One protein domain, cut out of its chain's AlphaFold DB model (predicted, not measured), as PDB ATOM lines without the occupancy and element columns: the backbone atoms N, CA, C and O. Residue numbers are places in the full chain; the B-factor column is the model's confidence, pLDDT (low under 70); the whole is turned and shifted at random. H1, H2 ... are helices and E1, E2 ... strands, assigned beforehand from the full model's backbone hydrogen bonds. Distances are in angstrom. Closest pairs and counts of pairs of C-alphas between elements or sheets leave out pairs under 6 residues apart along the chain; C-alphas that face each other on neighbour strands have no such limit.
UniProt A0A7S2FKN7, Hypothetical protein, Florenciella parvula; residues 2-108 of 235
ATOM      1  N   LYS A   2     152.510  94.445 117.891       61.94
ATOM      2  CA  LYS A   2     153.625  93.968 118.758       61.94
ATOM      3  C   LYS A   2     154.843  94.906 118.947       61.94
ATOM      4  O   LYS A   2     155.635  94.680 119.854       61.94
ATOM      5  N   VAL A   3     155.011  95.937 118.113       61.00
ATOM      6  CA  VAL A   3     156.055  96.973 118.259       61.00
ATOM      7  C   VAL A   3     155.622  98.102 119.210       61.00
ATOM      8  O   VAL A   3     156.424  98.539 120.028       61.00
ATOM      9  N   ARG A   4     154.348  98.535 119.177       63.12
ATOM     10  CA  ARG A   4     153.827  99.597 120.066       63.12
ATOM     11  C   ARG A   4     153.858  99.175 121.537       63.12
ATOM     12  O   ARG A   4     154.232  99.977 122.385       63.12
ATOM     13  N   THR A   5     153.538  97.914 121.836       67.12
ATOM     14  CA  THR A   5     153.573  97.384 123.210       67.12
ATOM     15  C   THR A   5     154.992  97.314 123.779       67.12
ATOM     16  O   THR A   5     155.193  97.662 124.938       67.12
ATOM     17  N   LYS A   6     155.997  96.956 122.964       64.12
ATOM     18  CA  LYS A   6     157.412  96.987 123.379       64.12
ATOM     19  C   LYS A   6     157.918  98.408 123.652       64.12
ATOM     20  O   LYS A   6     158.638  98.616 124.620       64.12
ATOM     21  N   LEU A   7     157.508  99.384 122.838       61.00
ATOM     22  CA  LEU A   7     157.888 100.792 123.007       61.00
ATOM     23  C   LEU A   7     157.249 101.428 124.257       61.00
ATOM     24  O   LEU A   7     157.888 102.236 124.925       61.00
ATOM     25  N   ALA A   8     156.021 101.031 124.607       63.28
ATOM     26  CA  ALA A   8     155.389 101.419 125.870       63.28
ATOM     27  C   ALA A   8     156.085 100.782 127.089       63.28
ATOM     28  O   ALA A   8     156.359 101.477 128.065       63.28
ATOM     29  N   ALA A   9     156.432  99.492 127.012       62.00
ATOM     30  CA  ALA A   9     157.115  98.777 128.094       62.00
ATOM     31  C   ALA A   9     158.528  99.322 128.382       62.00
ATOM     32  O   ALA A   9     158.913  99.438 129.544       62.00
ATOM     33  N   ALA A  10     159.283  99.711 127.345       62.19
ATOM     34  CA  ALA A  10     160.580 100.367 127.521       62.19
ATOM     35  C   ALA A  10     160.436 101.680 128.314       62.19
ATOM     36  O   ALA A  10     161.082 101.848 129.344       62.19
ATOM     37  N   LYS A  11     159.497 102.549 127.910       67.44
ATOM     38  CA  LYS A  11     159.229 103.823 128.600       67.44
ATOM     39  C   LYS A  11     158.772 103.649 130.052       67.44
ATOM     40  O   LYS A  11     159.105 104.483 130.885       67.44
ATOM     41  N   SER A  12     158.035 102.584 130.386       67.50
ATOM     42  CA  SER A  12     157.616 102.354 131.779       67.50
ATOM     43  C   SER A  12     158.772 102.043 132.735       67.50
ATOM     44  O   SER A  12     158.658 102.340 133.920       67.50
ATOM     45  N   PHE A  13     159.882 101.478 132.246       61.78
ATOM     46  CA  PHE A  13     161.006 101.103 133.110       61.78
ATOM     47  C   PHE A  13     161.840 102.321 133.542       61.78
ATOM     48  O   PHE A  13     162.300 102.383 134.683       61.78
ATOM     49  N   ASP A  14     161.968 103.317 132.659       80.00
ATOM     50  CA  ASP A  14     162.659 104.575 132.957       80.00
ATOM     51  C   ASP A  14     161.877 105.432 133.968       80.00
ATOM     52  O   ASP A  14     162.474 105.975 134.898       80.00
ATOM     53  N   LEU A  15     160.540 105.473 133.873       86.50
ATOM     54  CA  LEU A  15     159.680 106.225 134.802       86.50
ATOM     55  C   LEU A  15     159.793 105.738 136.258       86.50
ATOM     56  O   LEU A  15     159.792 106.546 137.186       86.50
ATOM     57  N   ASP A  16     159.927 104.427 136.487       88.31
ATOM     58  CA  ASP A  16     160.131 103.882 137.837       88.31
ATOM     59  C   ASP A  16     161.520 104.222 138.402       88.31
ATOM     60  O   ASP A  16     161.675 104.404 139.615       88.31
ATOM     61  N   ALA A  17     162.543 104.316 137.547       89.88
ATOM     62  CA  ALA A  17     163.879 104.759 137.941       89.88
ATOM     63  C   ALA A  17     163.902 106.266 138.249       89.88
ATOM     64  O   ALA A  17     164.459 106.680 139.269       89.88
ATOM     65  N   GLU A  18     163.245 107.077 137.422       88.56
ATOM     66  CA  GLU A  18     163.076 108.518 137.616       88.56
ATOM     67  C   GLU A  18     162.297 108.828 138.901       88.56
ATOM     68  O   GLU A  18     162.770 109.587 139.745       88.56
ATOM     69  N   ARG A  19     161.169 108.147 139.140       91.44
ATOM     70  CA  ARG A  19     160.388 108.291 140.379       91.44
ATOM     71  C   ARG A  19     161.204 107.954 141.630       91.44
ATOM     72  O   ARG A  19     161.073 108.632 142.647       91.44
ATOM     73  N   LYS A  20     162.065 106.930 141.573       94.56
ATOM     74  CA  LYS A  20     162.990 106.605 142.675       94.56
ATOM     75  C   LYS A  20     164.013 107.719 142.909       94.56
ATOM     76  O   LYS A  20     164.263 108.047 144.065       94.56
ATOM     77  N   ARG A  21     164.561 108.324 141.845       92.19
ATOM     78  CA  ARG A  21     165.471 109.481 141.947       92.19
ATOM     79  C   ARG A  21     164.772 110.693 142.568       92.19
ATOM     80  O   ARG A  21     165.316 111.272 143.499       92.19
ATOM     81  N   LEU A  22     163.559 111.029 142.122       90.06
ATOM     82  CA  LEU A  22     162.776 112.144 142.671       90.06
ATOM     83  C   LEU A  22     162.435 111.945 144.157       90.06
ATOM     84  O   LEU A  22     162.596 112.871 144.948       90.06
ATOM     85  N   ASN A  23     162.039 110.734 144.560       95.12
ATOM     86  CA  ASN A  23     161.793 110.415 145.970       95.12
ATOM     87  C   ASN A  23     163.060 110.572 146.833       95.12
ATOM     88  O   ASN A  23     162.988 111.092 147.946       95.12
ATOM     89  N   GLU A  24     164.220 110.139 146.332       95.19
ATOM     90  CA  GLU A  24     165.491 110.283 147.050       95.19
ATOM     91  C   GLU A  24     165.939 111.753 147.135       95.19
ATOM     92  O   GLU A  24     166.352 112.198 148.203       95.19
ATOM     93  N   LEU A  25     165.771 112.538 146.065       90.44
ATOM     94  CA  LEU A  25     166.007 113.987 146.078       90.44
ATOM     95  C   LEU A  25     165.091 114.708 147.080       90.44
ATOM     96  O   LEU A  25     165.562 115.572 147.820       90.44
ATOM     97  N   SER A  26     163.813 114.319 147.168       93.31
ATOM     98  CA  SER A  26     162.876 114.841 148.177       93.31
ATOM     99  C   SER A  26     163.375 114.556 149.597       93.31
ATOM    100  O   SER A  26     163.467 115.470 150.415       93.31
ATOM    101  N   ARG A  27     163.801 113.315 149.871       96.56
ATOM    102  CA  ARG A  27     164.369 112.920 151.170       96.56
ATOM    103  C   ARG A  27     165.633 113.718 151.514       96.56
ATOM    104  O   ARG A  27     165.805 114.147 152.653       96.56
ATOM    105  N   GLN A  28     166.507 113.954 150.537       94.25
ATOM    106  CA  GLN A  28     167.716 114.762 150.720       94.25
ATOM    107  C   GLN A  28     167.408 116.249 150.940       94.25
ATOM    108  O   GLN A  28     168.164 116.929 151.638       94.25
ATOM    109  N   LEU A  29     166.334 116.781 150.346       93.12
ATOM    110  CA  LEU A  29     165.851 118.141 150.601       93.12
ATOM    111  C   LEU A  29     165.321 118.280 152.032       93.12
ATOM    112  O   LEU A  29     165.778 119.169 152.750       93.12
ATOM    113  N   GLU A  30     164.451 117.367 152.468       95.19
ATOM    114  CA  GLU A  30     163.919 117.310 153.838       95.19
ATOM    115  C   GLU A  30     165.044 117.236 154.880       95.19
ATOM    116  O   GLU A  30     165.097 118.066 155.787       95.19
ATOM    117  N   GLN A  31     166.013 116.331 154.694       96.12
ATOM    118  CA  GLN A  31     167.190 116.222 155.567       96.12
ATOM    119  C   GLN A  31     168.005 117.523 155.617       96.12
ATOM    120  O   GLN A  31     168.394 117.963 156.697       96.12
ATOM    121  N   SER A  32     168.235 118.186 154.475       94.25
ATOM    122  CA  SER A  32     168.944 119.474 154.478       94.25
ATOM    123  C   SER A  32     168.160 120.599 155.161       94.25
ATOM    124  O   SER A  32     168.773 121.450 155.798       94.25
ATOM    125  N   GLN A  33     166.825 120.596 155.089       94.94
ATOM    126  CA  GLN A  33     165.990 121.557 155.816       94.94
ATOM    127  C   GLN A  33     165.985 121.289 157.325       94.94
ATOM    128  O   GLN A  33     165.951 122.237 158.108       94.94
ATOM    129  N   GLU A  34     166.026 120.026 157.754       95.62
ATOM    130  CA  GLU A  34     166.146 119.672 159.171       95.62
ATOM    131  C   GLU A  34     167.502 120.123 159.734       95.62
ATOM    132  O   GLU A  34     167.531 120.883 160.701       95.62
ATOM    133  N   VAL A  35     168.611 119.801 159.057       96.31
ATOM    134  CA  VAL A  35     169.953 120.290 159.428       96.31
ATOM    135  C   VAL A  35     170.007 121.825 159.459       96.31
ATOM    136  O   VAL A  35     170.567 122.401 160.394       96.31
ATOM    137  N   ALA A  36     169.374 122.508 158.498       95.88
ATOM    138  CA  ALA A  36     169.273 123.968 158.482       95.88
ATOM    139  C   ALA A  36     168.507 124.528 159.695       95.88
ATOM    140  O   ALA A  36     168.935 125.519 160.288       95.88
ATOM    141  N   LYS A  37     167.404 123.883 160.103       95.44
ATOM    142  CA  LYS A  37     166.640 124.245 161.312       95.44
ATOM    143  C   LYS A  37     167.485 124.092 162.569       95.44
ATOM    144  O   LYS A  37     167.467 124.978 163.421       95.44
ATOM    145  N   GLU A  38     168.236 123.002 162.690       96.19
ATOM    146  CA  GLU A  38     169.090 122.769 163.857       96.19
ATOM    147  C   GLU A  38     170.265 123.758 163.912       96.19
ATOM    148  O   GLU A  38     170.529 124.331 164.970       96.19
ATOM    149  N   ALA A  39     170.892 124.065 162.771       96.56
ATOM    150  CA  ALA A  39     171.923 125.100 162.658       96.56
ATOM    151  C   ALA A  39     171.387 126.518 162.957       96.56
ATOM    152  O   ALA A  39     172.057 127.320 163.619       96.56
ATOM    153  N   PHE A  40     170.158 126.831 162.536       96.88
ATOM    154  CA  PHE A  40     169.479 128.084 162.875       96.88
ATOM    155  C   PHE A  40     169.219 128.200 164.385       96.88
ATOM    156  O   PHE A  40     169.520 129.232 164.986       96.88
ATOM    157  N   ILE A  41     168.733 127.132 165.026       95.94
ATOM    158  CA  ILE A  41     168.528 127.101 166.483       95.94
ATOM    159  C   ILE A  41     169.867 127.243 167.217       95.94
ATOM    160  O   ILE A  41     169.962 128.046 168.142       95.94
ATOM    161  N   GLY A  42     170.905 126.523 166.782       95.94
ATOM    162  CA  GLY A  42     172.244 126.581 167.373       95.94
ATOM    163  C   GLY A  42     172.892 127.965 167.291       95.94
ATOM    164  O   GLY A  42     173.460 128.430 168.274       95.94
ATOM    165  N   SER A  43     172.760 128.659 166.156       96.31
ATOM    166  CA  SER A  43     173.293 130.022 165.979       96.31
ATOM    167  C   SER A  43     172.536 131.087 166.783       96.31
ATOM    168  O   SER A  43     173.135 132.080 167.184       96.31
ATOM    169  N   HIS A  44     171.254 130.866 167.092       96.25
ATOM    170  CA  HIS A  44     170.422 131.776 167.895       96.25
ATOM    171  C   HIS A  44     170.269 131.321 169.361       96.25
ATOM    172  O   HIS A  44     169.356 131.769 170.065       96.25
ATOM    173  N   ARG A  45     171.164 130.448 169.840       96.44
ATOM    174  CA  ARG A  45     171.210 129.937 171.214       96.44
ATOM    175  C   ARG A  45     172.358 130.584 171.986       96.44
ATOM    176  O   ARG A  45     173.513 130.204 171.830       96.44
ATOM    177  N   ILE A  46     172.028 131.507 172.890       95.62
ATOM    178  CA  ILE A  46     172.993 132.099 173.826       95.62
ATOM    179  C   ILE A  46     172.870 131.374 175.169       95.62
ATOM    180  O   ILE A  46     171.807 131.385 175.788       95.62
ATOM    181  N   ALA A  47     173.941 130.731 175.629       94.19
ATOM    182  CA  ALA A  47     173.981 130.075 176.936       94.19
ATOM    183  C   ALA A  47     174.358 131.078 178.043       94.19
ATOM    184  O   ALA A  47     175.371 131.766 177.926       94.19
ATOM    185  N   GLU A  48     173.574 131.161 179.124       88.56
ATOM    186  CA  GLU A  48     173.891 132.000 180.296       88.56
ATOM    187  C   GLU A  48     174.614 131.191 181.385       88.56
ATOM    188  O   GLU A  48     174.103 131.017 182.492       88.56
ATOM    189  N   ASP A  49     175.807 130.686 181.062       70.81
ATOM    190  CA  ASP A  49     176.561 129.745 181.912       70.81
ATOM    191  C   ASP A  49     177.855 130.329 182.534       70.81
ATOM    192  O   ASP A  49     178.637 129.578 183.113       70.81
ATOM    193  N   ALA A  50     178.104 131.643 182.438       63.41
ATOM    194  CA  ALA A  50     179.391 132.245 182.820       63.41
ATOM    195  C   ALA A  50     179.669 132.287 184.343       63.41
ATOM    196  O   ALA A  50     180.682 131.751 184.786       63.41
ATOM    197  N   ASP A  51     178.786 132.901 185.143       74.81
ATOM    198  CA  ASP A  51     179.190 133.424 186.468       74.81
ATOM    199  C   ASP A  51     178.463 132.831 187.689       74.81
ATOM    200  O   ASP A  51     178.845 133.103 188.825       74.81
ATOM    201  N   ASP A  52     177.392 132.052 187.503       79.19
ATOM    202  CA  ASP A  52     176.543 131.618 188.622       79.19
ATOM    203  C   ASP A  52     176.120 130.139 188.490       79.19
ATOM    204  O   ASP A  52     175.298 129.798 187.629       79.19
ATOM    205  N   PRO A  53     176.624 129.239 189.361       80.94
ATOM    206  CA  PRO A  53     176.341 127.808 189.281       80.94
ATOM    207  C   PRO A  53     174.866 127.461 189.530       80.94
ATOM    208  O   PRO A  53     174.442 126.369 189.154       80.94
ATOM    209  N   SER A  54     174.072 128.373 190.103       81.06
ATOM    210  CA  SER A  54     172.621 128.228 190.277       81.06
ATOM    211  C   SER A  54     171.835 128.460 188.975       81.06
ATOM    212  O   SER A  54     170.644 128.152 188.890       81.06
ATOM    213  N   LYS A  55     172.469 129.015 187.929       81.00
ATOM    214  CA  LYS A  55     171.810 129.351 186.653       81.00
ATOM    215  C   LYS A  55     172.053 128.355 185.514       81.00
ATOM    216  O   LYS A  55     171.407 128.520 184.478       81.00
ATOM    217  N   LYS A  56     172.895 127.338 185.732       84.06
ATOM    218  CA  LYS A  56     173.359 126.380 184.714       84.06
ATOM    219  C   LYS A  56     172.242 125.830 183.823       84.06
ATOM    220  O   LYS A  56     171.231 125.332 184.320       84.06
ATOM    221  N   GLY A  57     172.458 125.878 182.511       88.44
ATOM    222  CA  GLY A  57     171.553 125.328 181.498       88.44
ATOM    223  C   GLY A  57     170.394 126.242 181.090       88.44
ATOM    224  O   GLY A  57     169.528 125.813 180.322       88.44
ATOM    225  N   ARG A  58     170.355 127.500 181.554       94.56
ATOM    226  CA  ARG A  58     169.428 128.500 181.005       94.56
ATOM    227  C   ARG A  58     169.936 129.042 179.674       94.56
ATOM    228  O   ARG A  58     171.093 129.433 179.542       94.56
ATOM    229  N   VAL A  59     169.036 129.100 178.696       96.50
ATOM    230  CA  VAL A  59     169.333 129.575 177.339       96.50
ATOM    231  C   VAL A  59     168.501 130.807 177.012       96.50
ATOM    232  O   VAL A  59     167.297 130.858 177.280       96.50
ATOM    233  N   ARG A  60     169.142 131.823 176.439       96.62
ATOM    234  CA  ARG A  60     168.512 133.044 175.941       96.62
ATOM    235  C   ARG A  60     168.409 132.973 174.421       96.62
ATOM    236  O   ARG A  60     169.304 132.475 173.741       96.62
ATOM    237  N   CYS A  61     167.298 133.475 173.898       97.94
ATOM    238  CA  CYS A  61     167.118 133.661 172.464       97.94
ATOM    239  C   CYS A  61     168.095 134.731 171.941       97.94
ATOM    240  O   CYS A  61     168.231 135.792 172.552       97.94
ATOM    241  N   GLY A  62     168.789 134.425 170.842       96.88
ATOM    242  CA  GLY A  62     169.895 135.224 170.304       96.88
ATOM    243  C   GLY A  62     169.504 136.451 169.481       96.88
ATOM    244  O   GLY A  62     170.381 137.191 169.058       96.88
ATOM    245  N   PHE A  63     168.211 136.695 169.254       97.31
ATOM    246  CA  PHE A  63     167.752 137.914 168.583       97.31
ATOM    247  C   PHE A  63     167.824 139.122 169.529       97.31
ATOM    248  O   PHE A  63     167.213 139.102 170.600       97.31
ATOM    249  N   ASP A  64     168.455 140.217 169.094       97.06
ATOM    250  CA  ASP A  64     168.615 141.456 169.880       97.06
ATOM    251  C   ASP A  64     167.295 142.007 170.437       97.06
ATOM    252  O   ASP A  64     167.225 142.516 171.562       97.06
ATOM    253  N   TRP A  65     166.223 141.875 169.653       96.12
ATOM    254  CA  TRP A  65     164.873 142.313 169.995       96.12
ATOM    255  C   TRP A  65     164.080 141.283 170.820       96.12
ATOM    256  O   TRP A  65     163.036 141.620 171.379       96.12
ATOM    257  N   CYS A  66     164.559 140.041 170.953       97.12
ATOM    258  CA  CYS A  66     163.873 138.971 171.675       97.12
ATOM    259  C   CYS A  66     164.716 138.395 172.818       97.12
ATOM    260  O   CYS A  66     165.113 137.236 172.817       97.12
ATOM    261  N   LYS A  67     164.906 139.184 173.877       94.19
ATOM    262  CA  LYS A  67     165.732 138.821 175.043       94.19
ATOM    263  C   LYS A  67     165.072 137.806 175.996       94.19
ATOM    264  O   LYS A  67     165.255 137.902 177.208       94.19
ATOM    265  N   LYS A  68     164.276 136.852 175.499       97.12
ATOM    266  CA  LYS A  68     163.589 135.848 176.334       97.12
ATOM    267  C   LYS A  68     164.557 134.771 176.823       97.12
ATOM    268  O   LYS A  68     165.341 134.246 176.038       97.12
ATOM    269  N   LEU A  69     164.465 134.455 178.114       97.00
ATOM    270  CA  LEU A  69     165.264 133.442 178.802       97.00
ATOM    271  C   LEU A  69     164.404 132.204 179.084       97.00
ATOM    272  O   LEU A  69     163.273 132.334 179.555       97.00
ATOM    273  N   PHE A  70     164.945 131.018 178.821       96.94
ATOM    274  CA  PHE A  70     164.252 129.737 178.932       96.94
ATOM    275  C   PHE A  70     164.988 128.776 179.870       96.94
ATOM    276  O   PHE A  70     166.204 128.853 180.042       96.94
ATOM    277  N   LYS A  71     164.229 127.857 180.484       95.38
ATOM    278  CA  LYS A  71     164.750 126.843 181.418       95.38
ATOM    279  C   LYS A  71     165.390 125.635 180.715       95.38
ATOM    280  O   LYS A  71     166.196 124.954 181.332       95.38
ATOM    281  N   SER A  72     165.019 125.358 179.465       94.94
ATOM    282  CA  SER A  72     165.633 124.314 178.635       94.94
ATOM    283  C   SER A  72     165.639 124.715 177.162       94.94
ATOM    284  O   SER A  72     164.898 125.611 176.743       94.94
ATOM    285  N   ASP A  73     166.457 124.010 176.384       95.69
ATOM    286  CA  ASP A  73     166.609 124.210 174.944       95.69
ATOM    287  C   ASP A  73     165.321 123.890 174.164       95.69
ATOM    288  O   ASP A  73     164.998 124.571 173.196       95.69
ATOM    289  N   ASP A  74     164.495 122.949 174.640       96.94
ATOM    290  CA  ASP A  74     163.207 122.606 174.014       96.94
ATOM    291  C   ASP A  74     162.237 123.792 173.976       96.94
ATOM    292  O   ASP A  74     161.491 123.977 173.010       96.94
ATOM    293  N   PHE A  75     162.231 124.606 175.037       97.75
ATOM    294  CA  PHE A  75     161.415 125.816 175.084       97.75
ATOM    295  C   PHE A  75     161.964 126.897 174.148       97.75
ATOM    296  O   PHE A  75     161.166 127.618 173.553       97.75
ATOM    297  N   LEU A  76     163.289 126.974 173.963       97.31
ATOM    298  CA  LEU A  76     163.905 127.855 172.971       97.31
ATOM    299  C   LEU A  76     163.588 127.394 171.538       97.31
ATOM    300  O   LEU A  76     163.101 128.206 170.754       97.31
ATOM    301  N   ARG A  77     163.743 126.100 171.213       97.31
ATOM    302  CA  ARG A  77     163.354 125.503 169.918       97.31
ATOM    303  C   ARG A  77     161.891 125.819 169.590       97.31
ATOM    304  O   ARG A  77     161.606 126.387 168.537       97.31
ATOM    305  N   LYS A  78     160.967 125.565 170.527       97.88
ATOM    306  CA  LYS A  78     159.539 125.916 170.382       97.88
ATOM    307  C   LYS A  78     159.302 127.424 170.282       97.88
ATOM    308  O   LYS A  78     158.379 127.849 169.591       97.88
ATOM    309  N   HIS A  79     160.080 128.252 170.972       98.00
ATOM    310  CA  HIS A  79     159.953 129.706 170.893       98.00
ATOM    311  C   HIS A  79     160.385 130.245 169.525       98.00
ATOM    312  O   HIS A  79     159.638 131.031 168.940       98.00
ATOM    313  N   LEU A  80     161.534 129.804 169.011       97.62
ATOM    314  CA  LEU A  80     162.031 130.142 167.677       97.62
ATOM    315  C   LEU A  80     161.012 129.717 166.612       97.62
ATOM    316  O   LEU A  80     160.548 130.554 165.842       97.62
ATOM    317  N   GLN A  81     160.539 128.470 166.668       96.06
ATOM    318  CA  GLN A  81     159.533 127.950 165.735       96.06
ATOM    319  C   GLN A  81     158.184 128.688 165.780       96.06
ATOM    320  O   GLN A  81     157.526 128.768 164.754       96.06
ATOM    321  N   ASN A  82     157.754 129.237 166.927       97.62
ATOM    322  CA  ASN A  82     156.437 129.890 167.061       97.62
ATOM    323  C   ASN A  82     156.457 131.426 166.987       97.62
ATOM    324  O   ASN A  82     155.404 132.040 166.812       97.62
ATOM    325  N   LYS A  83     157.604 132.073 167.226       98.19
ATOM    326  CA  LYS A  83     157.728 133.546 167.285       98.19
ATOM    327  C   LYS A  83     158.739 134.126 166.303       98.19
ATOM    328  O   LYS A  83     158.717 135.332 166.098       98.19
ATOM    329  N   HIS A  84     159.562 133.281 165.690       97.56
ATOM    330  CA  HIS A  84     160.569 133.645 164.690       97.56
ATOM    331  C   HIS A  84     160.385 132.806 163.411       97.56
ATOM    332  O   HIS A  84     161.355 132.466 162.736       97.56
ATOM    333  N   VAL A  85     159.124 132.467 163.092       96.88
ATOM    334  CA  VAL A  85     158.716 131.642 161.936       96.88
ATOM    335  C   VAL A  85     159.354 132.150 160.646       96.88
ATOM    336  O   VAL A  85     159.890 131.356 159.880       96.88
ATOM    337  N   ASP A  86     159.330 133.461 160.417       97.50
ATOM    338  CA  ASP A  86     159.794 134.056 159.163       97.50
ATOM    339  C   ASP A  86     161.319 133.966 159.007       97.50
ATOM    340  O   ASP A  86     161.807 133.686 157.914       97.50
ATOM    341  N   HIS A  87     162.076 134.082 160.104       97.19
ATOM    342  CA  HIS A  87     163.524 133.848 160.104       97.19
ATOM    343  C   HIS A  87     163.868 132.366 159.897       97.19
ATOM    344  O   HIS A  87     164.788 132.054 159.139       97.19
ATOM    345  N   CYS A  88     163.100 131.452 160.504       95.38
ATOM    346  CA  CYS A  88     163.239 130.010 160.284       95.38
ATOM    347  C   CYS A  88     162.995 129.659 158.804       95.38
ATOM    348  O   CYS A  88     163.865 129.088 158.148       95.38
ATOM    349  N   ARG A  89     161.868 130.122 158.240       95.69
ATOM    350  CA  ARG A  89     161.520 129.975 156.818       95.69
ATOM    351  C   ARG A  89     162.558 130.592 155.885       95.69
ATOM    352  O   ARG A  89     162.839 130.018 154.840       95.69
ATOM    353  N   HIS A  90     163.131 131.740 156.245       96.25
ATOM    354  CA  HIS A  90     164.192 132.363 155.458       96.25
ATOM    355  C   HIS A  90     165.449 131.481 155.409       96.25
ATOM    356  O   HIS A  90     165.988 131.258 154.329       96.25
ATOM    357  N   CYS A  91     165.871 130.912 156.543       95.25
ATOM    358  CA  CYS A  91     167.000 129.979 156.581       95.25
ATOM    359  C   CYS A  91     166.713 128.694 155.785       95.25
ATOM    360  O   CYS A  91     167.558 128.254 155.010       95.25
ATOM    361  N   GLU A  92     165.504 128.135 155.899       94.12
ATOM    362  CA  GLU A  92     165.064 126.991 155.084       94.12
ATOM    363  C   GLU A  92     165.124 127.302 153.580       94.12
ATOM    364  O   GLU A  92     165.651 126.506 152.801       94.12
ATOM    365  N   ALA A  93     164.639 128.478 153.169       95.44
ATOM    366  CA  ALA A  93     164.659 128.916 151.776       95.44
ATOM    367  C   ALA A  93     166.087 129.107 151.237       95.44
ATOM    368  O   ALA A  93     166.348 128.748 150.089       95.44
ATOM    369  N   LEU A  94     167.021 129.619 152.049       95.00
ATOM    370  CA  LEU A  94     168.434 129.728 151.664       95.00
ATOM    371  C   LEU A  94     169.055 128.348 151.394       95.00
ATOM    372  O   LEU A  94     169.697 128.174 150.364       95.00
ATOM    373  N   CYS A  95     168.800 127.349 152.241       93.31
ATOM    374  CA  CYS A  95     169.339 125.998 152.042       93.31
ATOM    375  C   CYS A  95     168.719 125.252 150.847       93.31
ATOM    376  O   CYS A  95     169.363 124.385 150.258       93.31
ATOM    377  N   VAL A  96     167.485 125.586 150.457       93.69
ATOM    378  CA  VAL A  96     166.859 125.064 149.228       93.69
ATOM    379  C   VAL A  96     167.388 125.782 147.977       93.69
ATOM    380  O   VAL A  96     167.519 125.155 146.925       93.69
ATOM    381  N   LYS A  97     167.728 127.074 148.081       93.06
ATOM    382  CA  LYS A  97     168.156 127.920 146.955       93.06
ATOM    383  C   LYS A  97     169.364 127.363 146.205       93.06
ATOM    384  O   LYS A  97     169.364 127.413 144.977       93.06
ATOM    385  N   ASP A  98     170.362 126.830 146.906       89.88
ATOM    386  CA  ASP A  98     171.574 126.308 146.261       89.88
ATOM    387  C   ASP A  98     171.278 125.038 145.449       89.88
ATOM    388  O   ASP A  98     171.630 124.971 144.276       89.88
ATOM    389  N   LYS A  99     170.491 124.102 145.997       89.81
ATOM    390  CA  LYS A  99     170.020 122.913 145.261       89.81
ATOM    391  C   LYS A  99     169.110 123.265 144.083       89.81
ATOM    392  O   LYS A  99     169.201 122.647 143.027       89.81
ATOM    393  N   MET A 100     168.242 124.271 144.230       89.62
ATOM    394  CA  MET A 100     167.445 124.784 143.106       89.62
ATOM    395  C   MET A 100     168.329 125.424 142.031       89.62
ATOM    396  O   MET A 100     168.035 125.285 140.850       89.62
ATOM    397  N   LYS A 101     169.412 126.105 142.422       89.38
ATOM    398  CA  LYS A 101     170.387 126.685 141.495       89.38
ATOM    399  C   LYS A 101     171.177 125.597 140.763       89.38
ATOM    400  O   LYS A 101     171.382 125.747 139.567       89.38
ATOM    401  N   GLU A 102     171.585 124.526 141.438       89.00
ATOM    402  CA  GLU A 102     172.232 123.357 140.821       89.00
ATOM    403  C   GLU A 102     171.294 122.672 139.822       89.00
ATOM    404  O   GLU A 102     171.631 122.575 138.647       89.00
ATOM    405  N   ALA A 103     170.067 122.331 140.231       87.31
ATOM    406  CA  ALA A 103     169.067 121.744 139.337       87.31
ATOM    407  C   ALA A 103     168.733 122.656 138.139       87.31
ATOM    408  O   ALA A 103     168.564 122.177 137.021       87.31
ATOM    409  N   TYR A 104     168.689 123.976 138.351       85.69
ATOM    410  CA  TYR A 104     168.570 124.948 137.265       85.69
ATOM    411  C   TYR A 104     169.815 124.951 136.366       85.69
ATOM    412  O   TYR A 104     169.680 125.078 135.160       85.69
ATOM    413  N   VAL A 105     171.027 124.800 136.910       86.50
ATOM    414  CA  VAL A 105     172.281 124.740 136.136       86.50
ATOM    415  C   VAL A 105     172.431 123.438 135.340       86.50
ATOM    416  O   VAL A 105     173.028 123.487 134.262       86.50
ATOM    417  N   ASP A 106     171.834 122.338 135.790       85.69
ATOM    418  CA  ASP A 106     171.845 121.043 135.095       85.69
ATOM    419  C   ASP A 106     170.749 120.912 134.021       85.69
ATOM    420  O   ASP A 106     170.891 120.120 133.086       85.69
ATOM    421  N   ASP A 107     169.669 121.698 134.102       85.44
ATOM    422  CA  ASP A 107     168.608 121.693 133.090       85.44
ATOM    423  C   ASP A 107     169.119 122.249 131.746       85.44
ATOM    424  O   ASP A 107     169.280 123.457 131.546       85.44
ATOM    425  N   GLY A 108     169.401 121.353 130.800       80.56
ATOM    426  CA  GLY A 108     169.821 121.702 129.441       80.56
ATOM    427  C   GLY A 108     168.700 122.253 128.551       80.56
ATOM    428  O   GLY A 108     168.995 122.741 127.465       80.56
TER     429      GLY A 108
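AT A GLANCE: This is residues 2 to 108 of the 235 residues of the protein "Hypothetical protein" of Florenciella parvula (UniProt A0A7S2FKN7). One very long helix, H1, ends in a small head made of the short E1-E2 hairpin, its loops and H2, and from this head H3 folds back beside the last part of H1, splaying from it as a V. Residues 2 to 24 of H1 and residues 100 to 108 stick out free. The printed part has 107 residues, in the order H1, E1, E2, H2, H3, and is mostly helix; the sheet, E1 - E2, is antiparallel. It is extended, a rod spanning 82 by 24 by 21 A, with a radius of gyration of the C-alphas of 22.6 A.

HOW THE PARTS SIT: H1, residues 2 to 43, touches H3, residues 85 to 106, with its residues 29 to 40 alone, at a steep tilt of 39 degrees, opposite ways; the closest C-alphas, of Gln 33 and Glu 92, are 5.6 A apart. E1, residues 45 to 47, and E2, residues 59 to 61, form an antiparallel hairpin, with N 60 and O 46 at 2.8 A. H2, residues 73 to 83, is close to H1 but not clearly touching, with C-alphas 41 and 77 6.4 A apart. The closest C-alphas of E2 and H2, of Val 59 and Asp 73, are 6.5 A apart. E2 and H3 are apart. In H2 every O i to N i+4 pair is within hydrogen-bond range; in H1 34 of 38 are, in H3 16 of 18.

IN THESE COORDINATES: H1 runs 62.6 A from C-alpha 2 at (153.625, 93.968, 118.758). H2 measures 15.0 A. H3 measures 31.7 A, has a kink of 29 degrees near residue 96, and ends at C-alpha 106 (171.845, 121.043, 135.095).

THE WHOLE: The farthest C-alphas, of Lys 2 and Asp 52, are 82.6 A apart. The links E1 to E2 and E2 to H2 are long. The printed part has no cut. Residues 2 to 13 and residue 50 have pLDDT under 70.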